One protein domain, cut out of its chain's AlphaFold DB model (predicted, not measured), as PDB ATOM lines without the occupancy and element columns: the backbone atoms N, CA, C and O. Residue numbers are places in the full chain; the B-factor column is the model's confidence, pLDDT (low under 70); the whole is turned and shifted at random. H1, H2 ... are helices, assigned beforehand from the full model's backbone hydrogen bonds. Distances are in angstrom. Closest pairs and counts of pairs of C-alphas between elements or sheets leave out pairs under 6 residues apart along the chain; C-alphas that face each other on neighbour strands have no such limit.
ATOM      1  N   LYS A  28      33.578  57.473   8.330       75.81
ATOM      2  CA  LYS A  28      33.130  56.167   8.834       75.81
ATOM      3  C   LYS A  28      32.237  55.399   7.835       75.81
ATOM      4  O   LYS A  28      32.592  54.253   7.547       75.81
ATOM      5  N   PRO A  29      31.116  55.940   7.310       78.69
ATOM      6  CA  PRO A  29      30.377  55.380   6.179       78.69
ATOM      7  C   PRO A  29      31.257  54.987   4.989       78.69
ATOM      8  O   PRO A  29      31.144  53.859   4.508       78.69
ATOM      9  N   LEU A  30      32.188  55.855   4.577       74.12
ATOM     10  CA  LEU A  30      33.093  55.601   3.449       74.12
ATOM     11  C   LEU A  30      34.004  54.394   3.697       74.12
ATOM     12  O   LEU A  30      34.029  53.453   2.902       74.12
ATOM     13  N   ILE A  31      34.682  54.358   4.847       74.75
ATOM     14  CA  ILE A  31      35.530  53.224   5.246       74.75
ATOM     15  C   ILE A  31      34.702  51.941   5.368       74.75
ATOM     16  O   ILE A  31      35.166  50.859   4.998       74.75
ATOM     17  N   ARG A  32      33.476  52.023   5.900       82.31
ATOM     18  CA  ARG A  32      32.591  50.860   6.041       82.31
ATOM     19  C   ARG A  32      32.214  50.294   4.672       82.31
ATOM     20  O   ARG A  32      32.306  49.079   4.492       82.31
ATOM     21  N   CYS A  33      31.851  51.158   3.727       82.19
ATOM     22  CA  CYS A  33      31.564  50.783   2.348       82.19
ATOM     23  C   CYS A  33      32.796  50.165   1.669       82.19
ATOM     24  O   CYS A  33      32.726  49.033   1.193       82.19
ATOM     25  N   GLN A  34      33.958  50.819   1.734       76.44
ATOM     26  CA  GLN A  34      35.196  50.312   1.134       76.44
ATOM     27  C   GLN A  34      35.605  48.943   1.699       76.44
ATOM     28  O   GLN A  34      35.895  48.011   0.948       76.44
ATOM     29  N   ARG A  35      35.578  48.777   3.029       77.62
ATOM     30  CA  ARG A  35      35.851  47.478   3.669       77.62
ATOM     31  C   ARG A  35      34.849  46.420   3.235       77.62
ATOM     32  O   ARG A  35      35.216  45.250   3.114       77.62
ATOM     33  N   LYS A  36      33.586  46.802   3.034       84.06
ATOM     34  CA  LYS A  36      32.557  45.877   2.570       84.06
ATOM     35  C   LYS A  36      32.810  45.448   1.129       84.06
ATOM     36  O   LYS A  36      32.753  44.248   0.887       84.06
ATOM     37  N   ILE A  37      33.159  46.372   0.234       78.00
ATOM     38  CA  ILE A  37      33.552  46.081  -1.153       78.00
ATOM     39  C   ILE A  37      34.732  45.115  -1.176       78.00
ATOM     40  O   ILE A  37      34.627  44.053  -1.779       78.00
ATOM     41  N   ALA A  38      35.807  45.418  -0.443       69.56
ATOM     42  CA  ALA A  38      36.992  44.564  -0.403       69.56
ATOM     43  C   ALA A  38      36.674  43.145   0.108       69.56
ATOM     44  O   ALA A  38      37.062  42.158  -0.510       69.56
ATOM     45  N   ARG A  39      35.918  43.021   1.209       71.12
ATOM     46  CA  ARG A  39      35.544  41.714   1.783       71.12
ATOM     47  C   ARG A  39      34.558  40.935   0.914       71.12
ATOM     48  O   ARG A  39      34.654  39.713   0.826       71.12
ATOM     49  N   ALA A  40      33.575  41.612   0.326       78.75
ATOM     50  CA  ALA A  40      32.598  40.980  -0.553       78.75
ATOM     51  C   ALA A  40      33.272  40.525  -1.855       78.75
ATOM     52  O   ALA A  40      33.057  39.390  -2.275       78.75
ATOM     53  N   GLY A  41      34.148  41.360  -2.421       71.62
ATOM     54  CA  GLY A  41      34.979  41.038  -3.576       71.62
ATOM     55  C   GLY A  41      35.897  39.845  -3.327       71.62
ATOM     56  O   GLY A  41      35.883  38.908  -4.118       71.62
ATOM     57  N   SER A  42      36.617  39.803  -2.199       63.94
ATOM     58  CA  SER A  42      37.485  38.658  -1.876       63.94
ATOM     59  C   SER A  42      36.701  37.363  -1.646       63.94
ATOM     60  O   SER A  42      37.108  36.296  -2.103       63.94
ATOM     61  N   THR A  43      35.543  37.446  -0.981       73.62
ATOM     62  CA  THR A  43      34.661  36.288  -0.766       73.62
ATOM     63  C   THR A  43      34.117  35.759  -2.088       73.62
ATOM     64  O   THR A  43      34.074  34.546  -2.291       73.62
ATOM     65  N   TYR A  44      33.703  36.660  -2.981       79.19
ATOM     66  CA  TYR A  44      33.274  36.298  -4.322       79.19
ATOM     67  C   TYR A  44      34.414  35.639  -5.097       79.19
ATOM     68  O   TYR A  44      34.238  34.519  -5.558       79.19
ATOM     69  N   ALA A  45      35.587  36.277  -5.170       66.56
ATOM     70  CA  ALA A  45      36.728  35.767  -5.928       66.56
ATOM     71  C   ALA A  45      37.102  34.350  -5.474       66.56
ATOM     72  O   ALA A  45      37.200  33.443  -6.291       66.56
ATOM     73  N   ASN A  46      37.185  34.116  -4.162       64.56
ATOM     74  CA  ASN A  46      37.456  32.785  -3.616       64.56
ATOM     75  C   ASN A  46      36.389  31.753  -4.033       64.56
ATOM     76  O   ASN A  46      36.718  30.625  -4.396       64.56
ATOM     77  N   ARG A  47      35.102  32.129  -4.025       73.88
ATOM     78  CA  ARG A  47      34.015  31.246  -4.479       73.88
ATOM     79  C   ARG A  47      34.113  30.940  -5.968       73.88
ATOM     80  O   ARG A  47      34.067  29.766  -6.310       73.88
ATOM     81  N   THR A  48      34.286  31.954  -6.811       70.31
ATOM     82  CA  THR A  48      34.413  31.794  -8.264       70.31
ATOM     83  C   THR A  48      35.569  30.869  -8.603       70.31
ATOM     84  O   THR A  48      35.361  29.882  -9.291       70.31
ATOM     85  N   VAL A  49      36.744  31.077  -8.008       64.31
ATOM     86  CA  VAL A  49      37.903  30.205  -8.244       64.31
ATOM     87  C   VAL A  49      37.625  28.762  -7.821       64.31
ATOM     88  O   VAL A  49      37.975  27.836  -8.543       64.31
ATOM     89  N   ARG A  50      36.956  28.538  -6.682       66.81
ATOM     90  CA  ARG A  50      36.555  27.182  -6.259       66.81
ATOM     91  C   ARG A  50      35.560  26.538  -7.219       66.81
ATOM     92  O   ARG A  50      35.605  25.325  -7.407       66.81
ATOM     93  N   TYR A  51      34.634  27.319  -7.764       74.19
ATOM     94  CA  TYR A  51      33.636  26.852  -8.721       74.19
ATOM     95  C   TYR A  51      34.293  26.497 -10.057       74.19
ATOM     96  O   TYR A  51      34.112  25.374 -10.523       74.19
ATOM     97  N   THR A  52      35.152  27.373 -10.582       66.31
ATOM     98  CA  THR A  52      35.982  27.113 -11.763       66.31
ATOM     99  C   THR A  52      36.843  25.867 -11.570       66.31
ATOM    100  O   THR A  52      36.789  24.959 -12.386       66.31
ATOM    101  N   LEU A  53      37.562  25.748 -10.446       62.19
ATOM    102  CA  LEU A  53      38.404  24.577 -10.184       62.19
ATOM    103  C   LEU A  53      37.611  23.284 -10.052       62.19
ATOM    104  O   LEU A  53      38.107  22.222 -10.415       62.19
ATOM    105  N   ARG A  54      36.380  23.346  -9.541       69.75
ATOM    106  CA  ARG A  54      35.513  22.174  -9.537       69.75
ATOM    107  C   ARG A  54      35.165  21.757 -10.963       69.75
ATOM    108  O   ARG A  54      35.360  20.595 -11.267       69.75
ATOM    109  N   CYS A  55      34.728  22.685 -11.811       70.19
ATOM    110  CA  CYS A  55      34.466  22.413 -13.227       70.19
ATOM    111  C   CYS A  55      35.704  21.820 -13.932       70.19
ATOM    112  O   CYS A  55      35.635  20.721 -14.479       70.19
ATOM    113  N   THR A  56      36.860  22.484 -13.806       65.81
ATOM    114  CA  THR A  56      38.159  22.003 -14.300       65.81
ATOM    115  C   THR A  56      38.451  20.574 -13.852       65.81
ATOM    116  O   THR A  56      38.872  19.753 -14.662       65.81
ATOM    117  N   ASN A  57      38.256  20.263 -12.566       65.31
ATOM    118  CA  ASN A  57      38.571  18.943 -12.033       65.31
ATOM    119  C   ASN A  57      37.706  17.850 -12.679       65.31
ATOM    120  O   ASN A  57      38.262  16.826 -13.062       65.31
ATOM    121  N   GLU A  58      36.401  18.077 -12.858       72.31
ATOM    122  CA  GLU A  58      35.499  17.093 -13.486       72.31
ATOM    123  C   GLU A  58      35.873  16.855 -14.962       72.31
ATOM    124  O   GLU A  58      36.017  15.710 -15.388       72.31
ATOM    125  N   ILE A  59      36.144  17.922 -15.728       69.75
ATOM    126  CA  ILE A  59      36.608  17.803 -17.124       69.75
ATOM    127  C   ILE A  59      37.949  17.066 -17.184       69.75
ATOM    128  O   ILE A  59      38.142  16.167 -18.005       69.75
ATOM    129  N   SER A  60      38.876  17.424 -16.291       63.62
ATOM    130  CA  SER A  60      40.186  16.785 -16.228       63.62
ATOM    131  C   SER A  60      40.065  15.301 -15.906       63.62
ATOM    132  O   SER A  60      40.829  14.517 -16.452       63.62
ATOM    133  N   GLU A  61      39.103  14.897 -15.069       69.56
ATOM    134  CA  GLU A  61      38.844  13.500 -14.726       69.56
ATOM    135  C   GLU A  61      38.343  12.711 -15.941       69.56
ATOM    136  O   GLU A  61      38.831  11.607 -16.185       69.56
ATOM    137  N   CYS A  62      37.481  13.299 -16.774       68.81
ATOM    138  CA  CYS A  62      37.074  12.699 -18.045       68.81
ATOM    139  C   CYS A  62      38.238  12.556 -19.032       68.81
ATOM    140  O   CYS A  62      38.445  11.471 -19.573       68.81
ATOM    141  N   GLN A  63      39.020  13.618 -19.249       66.50
ATOM    142  CA  GLN A  63      40.188  13.594 -20.147       66.50
ATOM    143  C   GLN A  63      41.207  12.551 -19.705       66.50
ATOM    144  O   GLN A  63      41.690  11.747 -20.492       66.50
ATOM    145  N   ILE A  64      41.467  12.521 -18.405       63.19
ATOM    146  CA  ILE A  64      42.262  11.493 -17.762       63.19
ATOM    147  C   ILE A  64      41.704  10.110 -18.072       63.19
ATOM    148  O   ILE A  64      42.466   9.251 -18.480       63.19
ATOM    149  N   ASN A  65      40.406   9.872 -17.869       63.72
ATOM    150  CA  ASN A  65      39.800   8.560 -18.090       63.72
ATOM    151  C   ASN A  65      39.886   8.145 -19.569       63.72
ATOM    152  O   ASN A  65      40.038   6.962 -19.867       63.72
ATOM    153  N   CYS A  66      39.900   9.118 -20.477       62.47
ATOM    154  CA  CYS A  66      40.164   8.915 -21.893       62.47
ATOM    155  C   CYS A  66      41.617   8.502 -22.180       62.47
ATOM    156  O   CYS A  66      41.842   7.442 -22.761       62.47
ATOM    157  N   GLU A  67      42.605   9.264 -21.691       62.47
ATOM    158  CA  GLU A  67      44.047   8.925 -21.765       62.47
ATOM    159  C   GLU A  67      44.349   7.553 -21.151       62.47
ATOM    160  O   GLU A  67      45.255   6.832 -21.562       62.47
ATOM    161  N   ASN A  68      43.566   7.212 -20.138       58.25
ATOM    162  CA  ASN A  68      43.639   5.999 -19.354       58.25
ATOM    163  C   ASN A  68      43.044   4.777 -20.049       58.25
ATOM    164  O   ASN A  68      43.088   3.706 -19.465       58.25
ATOM    165  N   GLY A  69      42.439   4.914 -21.225       59.72
ATOM    166  CA  GLY A  69      41.817   3.790 -21.911       59.72
ATOM    167  C   GLY A  69      40.500   3.304 -21.295       59.72
ATOM    168  O   GLY A  69      39.964   2.296 -21.746       59.72
ATOM    169  N   VAL A  70      39.948   4.012 -20.296       69.31
ATOM    170  CA  VAL A  70      38.698   3.631 -19.601       69.31
ATOM    171  C   VAL A  70      37.528   3.576 -20.578       69.31
ATOM    172  O   VAL A  70      36.671   2.705 -20.465       69.31
ATOM    173  N   TYR A  71      37.514   4.494 -21.544       70.44
ATOM    174  CA  TYR A  71      36.480   4.575 -22.574       70.44
ATOM    175  C   TYR A  71      36.839   3.786 -23.844       70.44
ATOM    176  O   TYR A  71      35.971   3.514 -24.668       70.44
ATOM    177  N   GLY A  72      38.102   3.386 -24.013       66.25
ATOM    178  CA  GLY A  72      38.605   2.680 -25.192       66.25
ATOM    179  C   GLY A  72      40.072   3.010 -25.480       66.25
ATOM    180  O   GLY A  72      40.600   3.966 -24.916       66.25
ATOM    181  N   PRO A  73      40.749   2.244 -26.349       70.88
ATOM    182  CA  PRO A  73      42.179   2.409 -26.611       70.88
ATOM    183  C   PRO A  73      42.494   3.778 -27.242       70.88
ATOM    184  O   PRO A  73      41.629   4.346 -27.909       70.88
ATOM    185  N   PRO A  74      43.716   4.319 -27.088       71.38
ATOM    186  CA  PRO A  74      44.078   5.613 -27.666       71.38
ATOM    187  C   PRO A  74      44.026   5.589 -29.202       71.38
ATOM    188  O   PRO A  74      44.419   4.604 -29.830       71.38
ATOM    189  N   CYS A  75      43.580   6.691 -29.812       67.06
ATOM    190  CA  CYS A  75      43.319   6.784 -31.258       67.06
ATOM    191  C   CYS A  75      44.549   6.767 -32.183       67.06
ATOM    192  O   CYS A  75      44.375   6.795 -33.396       67.06
ATOM    193  N   GLY A  76      45.777   6.721 -31.654       68.12
ATOM    194  CA  GLY A  76      47.000   6.836 -32.462       68.12
ATOM    195  C   GLY A  76      47.071   5.835 -33.624       68.12
ATOM    196  O   GLY A  76      47.174   6.238 -34.778       68.12
ATOM    197  N   GLU A  77      46.973   4.540 -33.323       63.22
ATOM    198  CA  GLU A  77      46.959   3.464 -34.331       63.22
ATOM    199  C   GLU A  77      45.612   2.723 -34.393       63.22
ATOM    200  O   GLU A  77      45.396   1.883 -35.267       63.22
ATOM    201  N   ASN A  78      44.685   3.036 -33.480       66.50
ATOM    202  CA  ASN A  78      43.409   2.338 -33.360       66.50
ATOM    203  C   ASN A  78      42.298   3.101 -34.093       66.50
ATOM    204  O   ASN A  78      42.068   4.272 -33.782       66.50
ATOM    205  N   PRO A  79      41.563   2.464 -35.022       65.56
ATOM    206  CA  PRO A  79      40.376   3.077 -35.598       65.56
ATOM    207  C   PRO A  79      39.271   3.226 -34.532       65.56
ATOM    208  O   PRO A  79      39.198   2.403 -33.614       65.56
ATOM    209  N   PRO A  80      38.381   4.232 -34.648       65.75
ATOM    210  CA  PRO A  80      37.264   4.406 -33.723       65.75
ATOM    211  C   PRO A  80      36.376   3.146 -33.602       65.75
ATOM    212  O   PRO A  80      36.130   2.487 -34.618       65.75
ATOM    213  N   PRO A  81      35.846   2.813 -32.404       68.62
ATOM    214  CA  PRO A  81      35.855   3.624 -31.187       68.62
ATOM    215  C   PRO A  81      37.194   3.548 -30.439       68.62
ATOM    216  O   PRO A  81      37.620   2.496 -29.968       68.62
ATOM    217  N   CYS A  82      37.827   4.705 -30.304       75.50
ATOM    218  CA  CYS A  82      39.111   4.931 -29.654       75.50
ATOM    219  C   CYS A  82      38.981   6.220 -28.839       75.50
ATOM    220  O   CYS A  82      38.069   6.995 -29.095       75.50
ATOM    221  N   CYS A  83      39.828   6.460 -27.847       74.94
ATOM    222  CA  CYS A  83      39.733   7.666 -27.038       74.94
ATOM    223  C   CYS A  83      40.848   8.658 -27.374       74.94
ATOM    224  O   CYS A  83      42.026   8.379 -27.151       74.94
ATOM    225  N   ASP A  84      40.467   9.816 -27.908       72.31
ATOM    226  CA  ASP A  84      41.331  10.983 -28.061       72.31
ATOM    227  C   ASP A  84      40.851  12.084 -27.097       72.31
ATOM    228  O   ASP A  84      39.763  12.635 -27.276       72.31
ATOM    229  N   PRO A  85      41.653  12.457 -26.083       63.59
ATOM    230  CA  PRO A  85      41.313  13.520 -25.135       63.59
ATOM    231  C   PRO A  85      41.036  14.878 -25.799       63.59
ATOM    232  O   PRO A  85      40.365  15.739 -25.213       63.59
ATOM    233  N   ASN A  86      41.540  15.084 -27.016       66.12
ATOM    234  CA  ASN A  86      41.348  16.301 -27.796       66.12
ATOM    235  C   ASN A  86      40.132  16.237 -28.728       66.12
ATOM    236  O   ASN A  86      39.678  17.295 -29.166       66.12
ATOM    237  N   ASP A  87      39.575  15.049 -28.973       69.31
ATOM    238  CA  ASP A  87      38.380  14.839 -29.790       69.31
ATOM    239  C   ASP A  87      37.277  14.129 -28.980       69.31
ATOM    240  O   ASP A  87      37.246  12.899 -28.901       69.31
ATOM    241  N   PRO A  88      36.323  14.881 -28.398       69.69
ATOM    242  CA  PRO A  88      35.160  14.319 -27.709       69.69
ATOM    243  C   PRO A  88      34.339  13.340 -28.562       69.69
ATOM    244  O   PRO A  88      33.701  12.448 -28.014       69.69
ATOM    245  N   GLY A  89      34.362  13.480 -29.895       76.00
ATOM    246  CA  GLY A  89      33.636  12.608 -30.821       76.00
ATOM    247  C   GLY A  89      34.300  11.251 -31.058       76.00
ATOM    248  O   GLY A  89      33.674  10.365 -31.643       76.00
ATOM    249  N   SER A  90      35.535  11.063 -30.585       73.12
ATOM    250  CA  SER A  90      36.295   9.818 -30.744       73.12
ATOM    251  C   SER A  90      35.634   8.625 -30.039       73.12
ATOM    252  O   SER A  90      35.687   7.490 -30.533       73.12
ATOM    253  N   ASN A  91      34.944   8.881 -28.920       83.88
ATOM    254  CA  ASN A  91      34.300   7.859 -28.110       83.88
ATOM    255  C   ASN A  91      33.014   8.347 -27.425       83.88
ATOM    256  O   ASN A  91      33.024   9.339 -26.702       83.88
ATOM    257  N   ALA A  92      31.924   7.586 -27.564       84.94
ATOM    258  CA  ALA A  92      30.631   7.934 -26.971       84.94
ATOM    259  C   ALA A  92      30.651   7.990 -25.430       84.94
ATOM    260  O   ALA A  92      30.062   8.890 -24.850       84.94
ATOM    261  N   GLN A  93      31.373   7.089 -24.752       81.50
ATOM    262  CA  GLN A  93      31.454   7.101 -23.283       81.50
ATOM    263  C   GLN A  93      32.308   8.264 -22.762       81.50
ATOM    264  O   GLN A  93      32.066   8.782 -21.671       81.50
ATOM    265  N   TYR A  94      33.305   8.689 -23.544       80.94
ATOM    266  CA  TYR A  94      34.074   9.892 -23.239       80.94
ATOM    267  C   TYR A  94      33.219  11.151 -23.397       80.94
ATOM    268  O   TYR A  94      33.226  11.993 -22.498       80.94
ATOM    269  N   ALA A  95      32.447  11.240 -24.484       79.50
ATOM    270  CA  ALA A  95      31.473  12.307 -24.690       79.50
ATOM    271  C   ALA A  95      30.464  12.373 -23.530       79.50
ATOM    272  O   ALA A  95      30.322  13.427 -22.921       79.50
ATOM    273  N   ASP A  96      29.882  11.238 -23.129       84.31
ATOM    274  CA  ASP A  96      28.946  11.173 -21.998       84.31
ATOM    275  C   ASP A  96      29.588  11.659 -20.684       84.31
ATOM    276  O   ASP A  96      28.945  12.321 -19.866       84.31
ATOM    277  N   CYS A  97      30.868  11.349 -20.443       81.62
ATOM    278  CA  CYS A  97      31.580  11.878 -19.277       81.62
ATOM    279  C   CYS A  97      31.709  13.401 -19.347       81.62
ATOM    280  O   CYS A  97      31.435  14.084 -18.358       81.62
ATOM    281  N   LEU A  98      32.121  13.931 -20.502       78.31
ATOM    282  CA  LEU A  98      32.263  15.371 -20.704       78.31
ATOM    283  C   LEU A  98      30.925  16.100 -20.561       78.31
ATOM    284  O   LEU A  98      30.904  17.163 -19.951       78.31
ATOM    285  N   ASP A  99      29.821  15.510 -21.017       81.19
ATOM    286  CA  ASP A  99      28.479  16.070 -20.848       81.19
ATOM    287  C   ASP A  99      28.085  16.139 -19.363       81.19
ATOM    288  O   ASP A  99      27.649  17.182 -18.875       81.19
ATOM    289  N   ASN A 100      28.338  15.077 -18.592       80.81
ATOM    290  CA  ASN A 100      28.118  15.093 -17.140       80.81
ATOM    291  C   ASN A 100      29.015  16.122 -16.424       80.81
ATOM    292  O   ASN A 100      28.577  16.806 -15.495       80.81
ATOM    293  N   ALA A 101      30.277  16.249 -16.845       74.50
ATOM    294  CA  ALA A 101      31.178  17.274 -16.330       74.50
ATOM    295  C   ALA A 101      30.666  18.683 -16.677       74.50
ATOM    296  O   ALA A 101      30.702  19.574 -15.823       74.50
ATOM    297  N   GLN A 102      30.118  18.870 -17.880       79.50
ATOM    298  CA  GLN A 102      29.521  20.123 -18.326       79.50
ATOM    299  C   GLN A 102      28.296  20.498 -17.486       79.50
ATOM    300  O   GLN A 102      28.193  21.647 -17.067       79.50
ATOM    301  N   GLU A 103      27.429  19.552 -17.111       83.62
ATOM    302  CA  GLU A 103      26.321  19.841 -16.184       83.62
ATOM    303  C   GLU A 103      26.820  20.381 -14.829       83.62
ATOM    304  O   GLU A 103      26.204  21.258 -14.204       83.62
ATOM    305  N   ILE A 104      27.959  19.872 -14.343       77.94
ATOM    306  CA  ILE A 104      28.583  20.380 -13.118       77.94
ATOM    307  C   ILE A 104      29.139  21.785 -13.347       77.94
ATOM    308  O   ILE A 104      28.958  22.641 -12.473       77.94
ATOM    309  N   CYS A 105      29.781  22.031 -14.489       71.69
ATOM    310  CA  CYS A 105      30.260  23.351 -14.890       71.69
ATOM    311  C   CYS A 105      29.115  24.369 -14.953       71.69
ATOM    312  O   CYS A 105      29.184  25.384 -14.263       71.69
ATOM    313  N   ASP A 106      28.006  24.047 -15.614       77.31
ATOM    314  CA  ASP A 106      26.824  24.912 -15.706       77.31
ATOM    315  C   ASP A 106      26.253  25.235 -14.317       77.31
ATOM    316  O   ASP A 106      25.897  26.372 -13.989       77.31
ATOM    317  N   LYS A 107      26.218  24.235 -13.426       83.75
ATOM    318  CA  LYS A 107      25.810  24.431 -12.030       83.75
ATOM    319  C   LYS A 107      26.780  25.328 -11.263       83.75
ATOM    320  O   LYS A 107      26.360  26.039 -10.343       83.75
ATOM    321  N   MET A 108      28.075  25.247 -11.556       80.19
ATOM    322  CA  MET A 108      29.099  26.103 -10.958       80.19
ATOM    323  C   MET A 108      28.978  27.538 -11.479       80.19
ATOM    324  O   MET A 108      29.009  28.464 -10.668       80.19
ATOM    325  N   ASP A 109      28.694  27.725 -12.763       76.31
ATOM    326  CA  ASP A 109      28.439  29.032 -13.371       76.31
ATOM    327  C   ASP A 109      27.187  29.691 -12.792       76.31
ATOM    328  O   ASP A 109      27.229  30.847 -12.361       76.31
ATOM    329  N   ALA A 110      26.096  28.938 -12.629       81.06
ATOM    330  CA  ALA A 110      24.898  29.430 -11.952       81.06
ATOM    331  C   ALA A 110      25.194  29.887 -10.508       81.06
ATOM    332  O   ALA A 110      24.677  30.906 -10.038       81.06
ATOM    333  N   LYS A 111      26.069  29.171  -9.787       83.56
ATOM    334  CA  LYS A 111      26.520  29.584  -8.447       83.56
ATOM    335  C   LYS A 111      27.417  30.815  -8.478       83.56
ATOM    336  O   LYS A 111      27.368  31.593  -7.523       83.56
ATOM    337  N   THR A 112      28.215  30.998  -9.525       78.62
ATOM    338  CA  THR A 112      29.006  32.213  -9.749       78.62
ATOM    339  C   THR A 112      28.086  33.416  -9.942       78.62
ATOM    340  O   THR A 112      28.256  34.418  -9.247       78.62
ATOM    341  N   VAL A 113      27.043  33.297 -10.770       81.50
ATOM    342  CA  VAL A 113      26.024  34.348 -10.953       81.50
ATOM    343  C   VAL A 113      25.327  34.679  -9.628       81.50
ATOM    344  O   VAL A 113      25.245  35.843  -9.236       81.50
ATOM    345  N   ALA A 114      24.891  33.667  -8.872       84.94
ATOM    346  CA  ALA A 114      24.263  33.888  -7.569       84.94
ATOM    347  C   ALA A 114      25.220  34.535  -6.549       84.94
ATOM    348  O   ALA A 114      24.823  35.402  -5.767       84.94
ATOM    349  N   ALA A 115      26.496  34.136  -6.542       82.75
ATOM    350  CA  ALA A 115      27.509  34.746  -5.688       82.75
ATOM    351  C   ALA A 115      27.749  36.217  -6.050       82.75
ATOM    352  O   ALA A 115      27.979  37.022  -5.143       82.75
ATOM    353  N   GLU A 116      27.665  36.565  -7.336       84.00
ATOM    354  CA  GLU A 116      27.804  37.940  -7.814       84.00
ATOM    355  C   GLU A 116      26.639  38.804  -7.342       84.00
ATOM    356  O   GLU A 116      26.846  39.879  -6.773       84.00
ATOM    357  N   GLN A 117      25.415  38.287  -7.457       86.12
ATOM    358  CA  GLN A 117      24.242  38.977  -6.931       86.12
ATOM    359  C   GLN A 117      24.354  39.194  -5.416       86.12
ATOM    360  O   GLN A 117      24.195  40.311  -4.929       86.12
ATOM    361  N   HIS A 118      24.736  38.165  -4.655       87.25
ATOM    362  CA  HIS A 118      24.944  38.305  -3.213       87.25
ATOM    363  C   HIS A 118      26.041  39.312  -2.851       87.25
ATOM    364  O   HIS A 118      25.931  39.996  -1.829       87.25
ATOM    365  N   LYS A 119      27.107  39.405  -3.656       86.00
ATOM    366  CA  LYS A 119      28.152  40.422  -3.495       86.00
ATOM    367  C   LYS A 119      27.551  41.816  -3.665       86.00
ATOM    368  O   LYS A 119      27.728  42.647  -2.774       86.00
ATOM    369  N   ARG A 120      26.813  42.043  -4.756       86.19
ATOM    370  CA  ARG A 120      26.132  43.310  -5.059       86.19
ATOM    371  C   ARG A 120      25.174  43.701  -3.942       86.19
ATOM    372  O   ARG A 120      25.371  44.750  -3.340       86.19
ATOM    373  N   ASP A 121      24.263  42.818  -3.543       88.12
ATOM    374  CA  ASP A 121      23.315  43.062  -2.445       88.12
ATOM    375  C   ASP A 121      24.024  43.438  -1.135       88.12
ATOM    376  O   ASP A 121      23.587  44.317  -0.384       88.12
ATOM    377  N   ALA A 122      25.134  42.759  -0.834       86.75
ATOM    378  CA  ALA A 122      25.903  42.991   0.376       86.75
ATOM    379  C   ALA A 122      26.644  44.336   0.358       86.75
ATOM    380  O   ALA A 122      26.811  44.931   1.426       86.75
ATOM    381  N   ILE A 123      27.092  44.797  -0.813       85.81
ATOM    382  CA  ILE A 123      27.705  46.116  -0.989       85.81
ATOM    383  C   ILE A 123      26.622  47.196  -0.960       85.81
ATOM    384  O   ILE A 123      26.721  48.105  -0.138       85.81
ATOM    385  N   THR A 124      25.557  47.059  -1.755       88.06
ATOM    386  CA  THR A 124      24.435  48.007  -1.823       88.06
ATOM    387  C   THR A 124      23.862  48.293  -0.443       88.06
ATOM    388  O   THR A 124      23.715  49.452  -0.074       88.06
ATOM    389  N   ARG A 125      23.644  47.261   0.384       88.50
ATOM    390  CA  ARG A 125      23.129  47.412   1.758       88.50
ATOM    391  C   ARG A 125      23.961  48.349   2.641       88.50
ATOM    392  O   ARG A 125      23.431  48.921   3.589       88.50
ATOM    393  N   VAL A 126      25.266  48.446   2.394       85.88
ATOM    394  CA  VAL A 126      26.194  49.251   3.200       85.88
ATOM    395  C   VAL A 126      26.499  50.589   2.532       85.88
ATOM    396  O   VAL A 126      26.625  51.594   3.224       85.88
ATOM    397  N   CYS A 127      26.627  50.602   1.207       84.56
ATOM    398  CA  CYS A 127      27.069  51.758   0.437       84.56
ATOM    399  C   CYS A 127      25.924  52.669  -0.022       84.56
ATOM    400  O   CYS A 127      26.197  53.813  -0.357       84.56
ATOM    401  N   SER A 128      24.659  52.229   0.025       86.06
ATOM    402  CA  SER A 128      23.495  53.080  -0.290       86.06
ATOM    403  C   SER A 128      23.312  54.263   0.669       86.06
ATOM    404  O   SER A 128      22.510  55.151   0.411       86.06
ATOM    405  N   GLN A 129      24.048  54.265   1.782       81.44
ATOM    406  CA  GLN A 129      24.099  55.363   2.746       81.44
ATOM    407  C   GLN A 129      25.019  56.509   2.296       81.44
ATOM    408  O   GLN A 129      25.042  57.541   2.960       81.44
ATOM    409  N   LEU A 130      25.808  56.316   1.232       79.81
ATOM    410  CA  LEU A 130      26.714  57.327   0.693       79.81
ATOM    411  C   LEU A 130      26.005  58.192  -0.348       79.81
ATOM    412  O   LEU A 130      25.268  57.675  -1.187       79.81
ATOM    413  N   THR A 131      26.281  59.495  -0.337       80.44
ATOM    414  CA  THR A 131      25.899  60.377  -1.446       80.44
ATOM    415  C   THR A 131      26.784  60.129  -2.667       80.44
ATOM    416  O   THR A 131      27.881  59.566  -2.570       80.44
ATOM    417  N   THR A 132      26.335  60.587  -3.835       76.50
ATOM    418  CA  THR A 132      27.131  60.521  -5.064       76.50
ATOM    419  C   THR A 132      28.444  61.289  -4.918       76.50
ATOM    420  O   THR A 132      29.481  60.765  -5.314       76.50
ATOM    421  N   GLU A 133      28.471  62.464  -4.270       73.31
ATOM    422  CA  GLU A 133      29.746  63.168  -4.049       73.31
ATOM    423  C   GLU A 133      30.689  62.389  -3.126       73.31
ATOM    424  O   GLU A 133      31.900  62.400  -3.335       73.31
ATOM    425  N   GLN A 134      30.159  61.670  -2.134       75.56
ATOM    426  CA  GLN A 134      30.969  60.829  -1.255       75.56
ATOM    427  C   GLN A 134      31.558  59.625  -2.000       75.56
ATOM    428  O   GLN A 134      32.716  59.281  -1.785       75.56
ATOM    429  N   LEU A 135      30.803  58.985  -2.894       74.31
ATOM    430  CA  LEU A 135      31.303  57.850  -3.676       74.31
ATOM    431  C   LEU A 135      32.273  58.286  -4.790       74.31
ATOM    432  O   LEU A 135      33.267  57.610  -5.048       74.31
ATOM    433  N   CYS A 136      31.983  59.409  -5.445       74.12
ATOM    434  CA  CYS A 136      32.646  59.829  -6.680       74.12
ATOM    435  C   CYS A 136      33.754  60.860  -6.463       74.12
ATOM    436  O   CYS A 136      34.705  60.910  -7.238       74.12
ATOM    437  N   GLY A 137      33.660  61.658  -5.398       63.97
ATOM    438  CA  GLY A 137      34.591  62.739  -5.072       63.97
ATOM    439  C   GLY A 137      35.498  62.469  -3.868       63.97
ATOM    440  O   GLY A 137      36.262  63.355  -3.485       63.97
ATOM    441  N   ALA A 138      35.440  61.285  -3.241       62.75
ATOM    442  CA  ALA A 138      36.274  60.976  -2.076       62.75
ATOM    443  C   ALA A 138      37.765  60.855  -2.437       62.75
ATOM    444  O   ALA A 138      38.228  59.815  -2.897       62.75
ATOM    445  N   SER A 139      38.534  61.904  -2.145       58.28
ATOM    446  CA  SER A 139      39.993  61.981  -2.323       58.28
ATOM    447  C   SER A 139      40.790  61.724  -1.034       58.28
ATOM    448  O   SER A 139      41.965  62.080  -0.929       58.28
ATOM    449  N   THR A 140      40.171  61.118  -0.016       56.03
ATOM    450  CA  THR A 140      40.830  60.892   1.276       56.03
ATOM    451  C   THR A 140      41.895  59.787   1.172       56.03
ATOM    452  O   THR A 140      41.624  58.737   0.582       56.03
ATOM    453  N   PRO A 141      43.083  59.952   1.786       45.22
ATOM    454  CA  PRO A 141      44.125  58.927   1.784       45.22
ATOM    455  C   PRO A 141      43.612  57.564   2.272       45.22
ATOM    456  O   PRO A 141      43.044  57.455   3.359       45.22
ATOM    457  N   GLY A 142      43.822  56.521   1.466       48.38
ATOM    458  CA  GLY A 142      43.400  55.147   1.761       48.38
ATOM    459  C   GLY A 142      42.035  54.740   1.194       48.38
ATOM    460  O   GLY A 142      41.731  53.548   1.225       48.38
ATOM    461  N   LEU A 143      41.245  55.670   0.641       58.09
ATOM    462  CA  LEU A 143      40.025  55.388  -0.128       58.09
ATOM    463  C   LEU A 143      40.347  55.391  -1.632       58.09
ATOM    464  O   LEU A 143      40.689  56.421  -2.197       58.09
ATOM    465  N   ASN A 144      40.207  54.240  -2.297       66.31
ATOM    466  CA  ASN A 144      40.594  54.067  -3.710       66.31
ATOM    467  C   ASN A 144      39.432  54.271  -4.703       66.31
ATOM    468  O   ASN A 144      39.506  53.808  -5.839       66.31
ATOM    469  N   PHE A 145      38.340  54.917  -4.289       70.94
ATOM    470  CA  PHE A 145      37.157  55.084  -5.139       70.94
ATOM    471  C   PHE A 145      37.450  55.900  -6.398       70.94
ATOM    472  O   PHE A 145      37.040  55.495  -7.477       70.94
ATOM    473  N   VAL A 146      38.244  56.969  -6.290       69.44
ATOM    474  CA  VAL A 146      38.678  57.779  -7.443       69.44
ATOM    475  C   VAL A 146      39.439  56.933  -8.467       69.44
ATOM    476  O   VAL A 146      39.152  57.000  -9.657       69.44
ATOM    477  N   THR A 147      40.366  56.083  -8.017       72.69
ATOM    478  CA  THR A 147      41.125  55.188  -8.905       72.69
ATOM    479  C   THR A 147      40.235  54.127  -9.549       72.69
ATOM    480  O   THR A 147      40.389  53.840 -10.732       72.69
ATOM    481  N   LEU A 148      39.296  53.552  -8.793       72.81
ATOM    482  CA  LEU A 148      38.348  52.573  -9.326       72.81
ATOM    483  C   LEU A 148      37.404  53.212 -10.352       72.81
ATOM    484  O   LEU A 148      37.207  52.636 -11.415       72.81
ATOM    485  N   ASN A 149      36.892  54.414 -10.079       75.44
ATOM    486  CA  ASN A 149      36.051  55.167 -11.008       75.44
ATOM    487  C   ASN A 149      36.801  55.506 -12.300       75.44
ATOM    488  O   ASN A 149      36.273  55.252 -13.374       75.44
ATOM    489  N   ALA A 150      38.053  55.965 -12.213       75.69
ATOM    490  CA  ALA A 150      38.880  56.212 -13.396       75.69
ATOM    491  C   ALA A 150      39.116  54.930 -14.222       75.69
ATOM    492  O   ALA A 150      39.115  54.962 -15.450       75.69
ATOM    493  N   GLY A 151      39.280  53.779 -13.558       74.38
ATOM    494  CA  GLY A 151      39.337  52.480 -14.231       74.38
ATOM    495  C   GLY A 151      38.025  52.120 -14.937       74.38
ATOM    496  O   GLY A 151      38.044  51.608 -16.052       74.38
ATOM    497  N   CYS A 152      36.885  52.429 -14.320       79.12
ATOM    498  CA  CYS A 152      35.567  52.223 -14.912       79.12
ATOM    499  C   CYS A 152      35.304  53.122 -16.117       79.12
ATOM    500  O   CYS A 152      34.797  52.640 -17.124       79.12
ATOM    501  N   GLU A 153      35.712  54.389 -16.051       80.88
ATOM    502  CA  GLU A 153      35.668  55.324 -17.181       80.88
ATOM    503  C   GLU A 153      36.515  54.835 -18.358       80.88
ATOM    504  O   GLU A 153      36.104  54.953 -19.510       80.88
ATOM    505  N   ALA A 154      37.677  54.237 -18.079       79.25
ATOM    506  CA  ALA A 154      38.530  53.662 -19.113       79.25
ATOM    507  C   ALA A 154      37.928  52.401 -19.761       79.25
ATOM    508  O   ALA A 154      38.210  52.117 -20.925       79.25
ATOM    509  N   LEU A 155      37.122  51.634 -19.019       73.06
ATOM    510  CA  LEU A 155      36.540  50.369 -19.482       73.06
ATOM    511  C   LEU A 155      35.160  50.526 -20.127       73.06
ATOM    512  O   LEU A 155      34.813  49.741 -21.008       73.06
ATOM    513  N   ILE A 156      34.363  51.496 -19.681       77.88
ATOM    514  CA  ILE A 156      32.969  51.674 -20.091       77.88
ATOM    515  C   ILE A 156      32.813  53.081 -20.685       77.88
ATOM    516  O   ILE A 156      32.742  54.063 -19.940       77.88
ATOM    517  N   PRO A 157      32.730  53.207 -22.024       78.25
ATOM    518  CA  PRO A 157      32.451  54.483 -22.670       78.25
ATOM    519  C   PRO A 157      31.127  55.074 -22.165       78.25
ATOM    520  O   PRO A 157      30.089  54.421 -22.247       78.25
ATOM    521  N   GLY A 158      31.161  56.307 -21.655       81.62
ATOM    522  CA  GLY A 158      29.981  56.970 -21.086       81.62
ATOM    523  C   GLY A 158      29.672  56.599 -19.631       81.62
ATOM    524  O   GLY A 158      28.548  56.810 -19.187       81.62
ATOM    525  N   TYR A 159      30.638  56.046 -18.890       81.00
ATOM    526  CA  TYR A 159      30.490  55.796 -17.457       81.00
ATOM    527  C   TYR A 159      30.140  57.080 -16.691       81.00
ATOM    528  O   TYR A 159      30.904  58.045 -16.684       81.00
ATOM    529  N   GLU A 160      29.008  57.055 -15.991       84.69
ATOM    530  CA  GLU A 160      28.652  58.063 -14.997       84.69
ATOM    531  C   GLU A 160      28.823  57.480 -13.599       84.69
ATOM    532  O   GLU A 160      28.288  56.411 -13.289       84.69
ATOM    533  N   CYS A 161      29.543  58.188 -12.731       82.00
ATOM    534  CA  CYS A 161      29.770  57.704 -11.381       82.00
ATOM    535  C   CYS A 161      28.491  57.793 -10.532       82.00
ATOM    536  O   CYS A 161      28.026  58.870 -10.161       82.00
ATOM    537  N   ASN A 162      27.948  56.626 -10.194       84.94
ATOM    538  CA  ASN A 162      26.934  56.405  -9.172       84.94
ATOM    539  C   ASN A 162      27.098  54.971  -8.626       84.94
ATOM    540  O   ASN A 162      27.878  54.185  -9.164       84.94
ATOM    541  N   LEU A 163      26.399  54.620  -7.542       82.00
ATOM    542  CA  LEU A 163      26.584  53.314  -6.893       82.00
ATOM    543  C   LEU A 163      26.235  52.129  -7.805       82.00
ATOM    544  O   LEU A 163      26.903  51.100  -7.735       82.00
ATOM    545  N   GLU A 164      25.209  52.265  -8.639       83.38
ATOM    546  CA  GLU A 164      24.745  51.212  -9.545       83.38
ATOM    547  C   GLU A 164      25.773  50.955 -10.652       83.38
ATOM    548  O   GLU A 164      26.318  49.855 -10.739       83.38
ATOM    549  N   ASN A 165      26.166  52.003 -11.378       82.25
ATOM    550  CA  ASN A 165      27.182  51.946 -12.428       82.25
ATOM    551  C   ASN A 165      28.543  51.490 -11.887       82.25
ATOM    552  O   ASN A 165      29.257  50.724 -12.536       82.25
ATOM    553  N   PHE A 166      28.908  51.920 -10.676       81.81
ATOM    554  CA  PHE A 166      30.131  51.474 -10.010       81.81
ATOM    555  C   PHE A 166      30.106  49.966  -9.733       81.81
ATOM    556  O   PHE A 166      31.085  49.264  -9.994       81.81
ATOM    557  N   LEU A 167      28.985  49.448  -9.225       81.25
ATOM    558  CA  LEU A 167      28.807  48.014  -9.002       81.25
ATOM    559  C   LEU A 167      28.776  47.227 -10.312       81.25
ATOM    560  O   LEU A 167      29.312  46.119 -10.352       81.25
ATOM    561  N   ASP A 168      28.218  47.800 -11.376       80.31
ATOM    562  CA  ASP A 168      28.233  47.212 -12.715       80.31
ATOM    563  C   ASP A 168      29.622  47.136 -13.323       80.31
ATOM    564  O   ASP A 168      29.993  46.113 -13.892       80.31
ATOM    565  N   CYS A 169      30.435  48.166 -13.133       79.06
ATOM    566  CA  CYS A 169      31.820  48.140 -13.558       79.06
ATOM    567  C   CYS A 169      32.656  47.129 -12.754       79.06
ATOM    568  O   CYS A 169      33.289  46.238 -13.325       79.06
ATOM    569  N   VAL A 170      32.651  47.242 -11.420       72.19
ATOM    570  CA  VAL A 170      33.486  46.414 -10.532       72.19
ATOM    571  C   VAL A 170      33.017  44.954 -10.515       72.19
ATOM    572  O   VAL A 170      33.809  44.053 -10.239       72.19
ATOM    573  N   GLY A 171      31.736  44.704 -10.794       65.50
ATOM    574  CA  GLY A 171      31.139  43.373 -10.867       65.50
ATOM    575  C   GLY A 171      30.951  42.787 -12.266       65.50
ATOM    576  O   GLY A 171      30.637  41.609 -12.390       65.50
ATOM    577  N   GLY A 172      31.111  43.588 -13.316       68.31
ATOM    578  CA  GLY A 172      30.917  43.170 -14.701       68.31
ATOM    579  C   GLY A 172      32.252  43.030 -15.435       68.31
ATOM    580  O   GLY A 172      32.924  42.012 -15.253       68.31
ATOM    581  N   PRO A 173      32.672  44.010 -16.259       59.75
ATOM    582  CA  PRO A 173      33.829  43.870 -17.148       59.75
ATOM    583  C   PRO A 173      35.137  43.539 -16.423       59.75
ATOM    584  O   PRO A 173      35.835  42.605 -16.801       59.75
ATOM    585  N   LEU A 174      35.437  44.263 -15.341       60.44
ATOM    586  CA  LEU A 174      36.691  44.123 -14.590       60.44
ATOM    587  C   LEU A 174      36.820  42.735 -13.954       60.44
ATOM    588  O   LEU A 174      37.893  42.137 -13.900       60.44
ATOM    589  N   GLN A 175      35.694  42.204 -13.492       63.72
ATOM    590  CA  GLN A 175      35.641  40.914 -12.831       63.72
ATOM    591  C   GLN A 175      35.590  39.752 -13.814       63.72
ATOM    592  O   GLN A 175      36.221  38.730 -13.561       63.72
ATOM    593  N   LYS A 176      34.887  39.915 -14.938       60.69
ATOM    594  CA  LYS A 176      34.897  38.955 -16.041       60.69
ATOM    595  C   LYS A 176      36.309  38.794 -16.598       60.69
ATOM    596  O   LYS A 176      36.765  37.672 -16.737       60.69
ATOM    597  N   GLN A 177      37.027  39.896 -16.800       58.62
ATOM    598  CA  GLN A 177      38.404  39.866 -17.288       58.62
ATOM    599  C   GLN A 177      39.343  39.136 -16.312       58.62
ATOM    600  O   GLN A 177      40.157  38.318 -16.733       58.62
ATOM    601  N   LEU A 178      39.189  39.362 -15.001       56.97
ATOM    602  CA  LEU A 178      39.931  38.615 -13.981       56.97
ATOM    603  C   LEU A 178      39.535  37.129 -13.959       56.97
ATOM    604  O   LEU A 178      40.404  36.270 -13.884       56.97
ATOM    605  N   ALA A 179      38.242  36.813 -14.041       54.88
ATOM    606  CA  ALA A 179      37.751  35.437 -14.050       54.88
ATOM    607  C   ALA A 179      38.202  34.670 -15.301       54.88
ATOM    608  O   ALA A 179      38.600  33.522 -15.181       54.88
ATOM    609  N   GLU A 180      38.207  35.298 -16.476       54.19
ATOM    610  CA  GLU A 180      38.716  34.721 -17.725       54.19
ATOM    611  C   GLU A 180      40.220  34.463 -17.648       54.19
ATOM    612  O   GLU A 180      40.673  33.383 -18.020       54.19
ATOM    613  N   GLN A 181      40.993  35.401 -17.092       52.00
ATOM    614  CA  GLN A 181      42.416  35.188 -16.827       52.00
ATOM    615  C   GLN A 181      42.635  34.030 -15.846       52.00
ATOM    616  O   GLN A 181      43.494  33.188 -16.079       52.00
ATOM    617  N   MET A 182      41.839  33.934 -14.778       51.31
ATOM    618  CA  MET A 182      41.924  32.825 -13.822       51.31
ATOM    619  C   MET A 182      41.496  31.488 -14.436       51.31
ATOM    620  O   MET A 182      42.167  30.490 -14.207       51.31
ATOM    621  N   SER A 183      40.430  31.448 -15.233       47.22
ATOM    622  CA  SER A 183      39.988  30.240 -15.938       47.22
ATOM    623  C   SER A 183      41.023  29.774 -16.959       47.22
ATOM    624  O   SER A 183      41.308  28.586 -17.007       47.22
ATOM    625  N   ALA A 184      41.651  30.690 -17.701       48.00
ATOM    626  CA  ALA A 184      42.747  30.361 -18.614       48.00
ATOM    627  C   ALA A 184      43.983  29.805 -17.880       48.00
ATOM    628  O   ALA A 184      44.686  28.950 -18.407       48.00
ATOM    629  N   LEU A 185      44.242  30.262 -16.650       48.06
ATOM    630  CA  LEU A 185      45.335  29.760 -15.806       48.06
ATOM    631  C   LEU A 185      45.029  28.413 -15.142       48.06
ATOM    632  O   LEU A 185      45.950  27.683 -14.790       48.06
ATOM    633  N   LEU A 186      43.751  28.105 -14.930       48.59
ATOM    634  CA  LEU A 186      43.275  26.894 -14.257       48.59
ATOM    635  C   LEU A 186      42.715  25.875 -15.258       48.59
ATOM    636  O   LEU A 186      42.093  24.897 -14.845       48.59
TER     637      LEU A 186
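What this domain is: This is residues 28 to 186 of the 338 residues of an uncharacterized protein of Candidatus Dadabacteria bacterium (UniProt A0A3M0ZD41). The domain is a long helical hairpin with a small head: H1 and H2 run side by side as a long rod, and at the end where H1 begins and H2 ends the short helices H3, H4 and H5 make the head, with H5 packing on H2. From the head H6 folds back along the hairpin and packs on H1, while the long loop of residues 68 to 91 joins H1 to H2 at the far end. The printed part has 159 residues, with six named helices in the order H1 to H6 and no named strand; the class is all helix. The whole is loose, with a radius of gyration of the C-alphas of 21.9 A, and the C-alphas span 69 by 27 by 22 A.

Where its parts are: H1, residues 28 to 67, is the longest helix, 57.3 A from C-alpha 28 at (33.130, 56.167, 8.834) to C-alpha 67 at (44.047, 8.925, -21.765). H2, residues 92 to 127, is 51.8 A long. H3 is residues 132 to 136, 5.8 A; H4 is residues 145 to 155, 15.1 A; H5 is residues 163 to 171, 11.6 A. H6, residues 173 to 185, is 18.3 A long and ends with C-alpha 185 at (45.335, 29.760, -15.806).

How they stand to each other: H1 and H2 form a helical hairpin and touch at a shallow tilt of 2 degrees, opposite ways; their closest C-alphas, of Cys 55 and Cys 105, are 4.6 A apart. H5 touches residues 116 to 127 of H2 alone, closest at the C-alphas of Arg 120 and Leu 167, 6.7 A, at a shallow tilt of 32 degrees, opposite ways. H4 touches H5, with the C-alphas of Cys 152 and Cys 169 closest at 5.7 A; the tilt of 67 degrees is steep, only just short of about perpendicular. H3 touches H4, closest at the C-alphas of Cys 136 and Val 146, 6.4 A. Residues 179 to 183 of H6 alone touch residues 48 to 52 of H1, closest at the C-alphas of Thr 52 and Ser 183, 6.6 A; they run the same way at a shallow tilt of 34 degrees, only just short of steep. H5 and H6 meet only through their link. H2 and H6 are apart. In H1, H3, H4, H5 and H6 every O i to N i+4 pair is within hydrogen-bond range; in H2, 31 of 32 are.

The domain as a whole: The two C-alphas farthest apart, of Lys 28 and Pro 79, are 69.6 A from each other. The printed part has no cut. The link from H1 to H2, 24 residues, is long. The mean pLDDT of the printed part is 72.7; 60 residues are under 70, among them residues 59 to 70, 137 to 144 and 171 to 186.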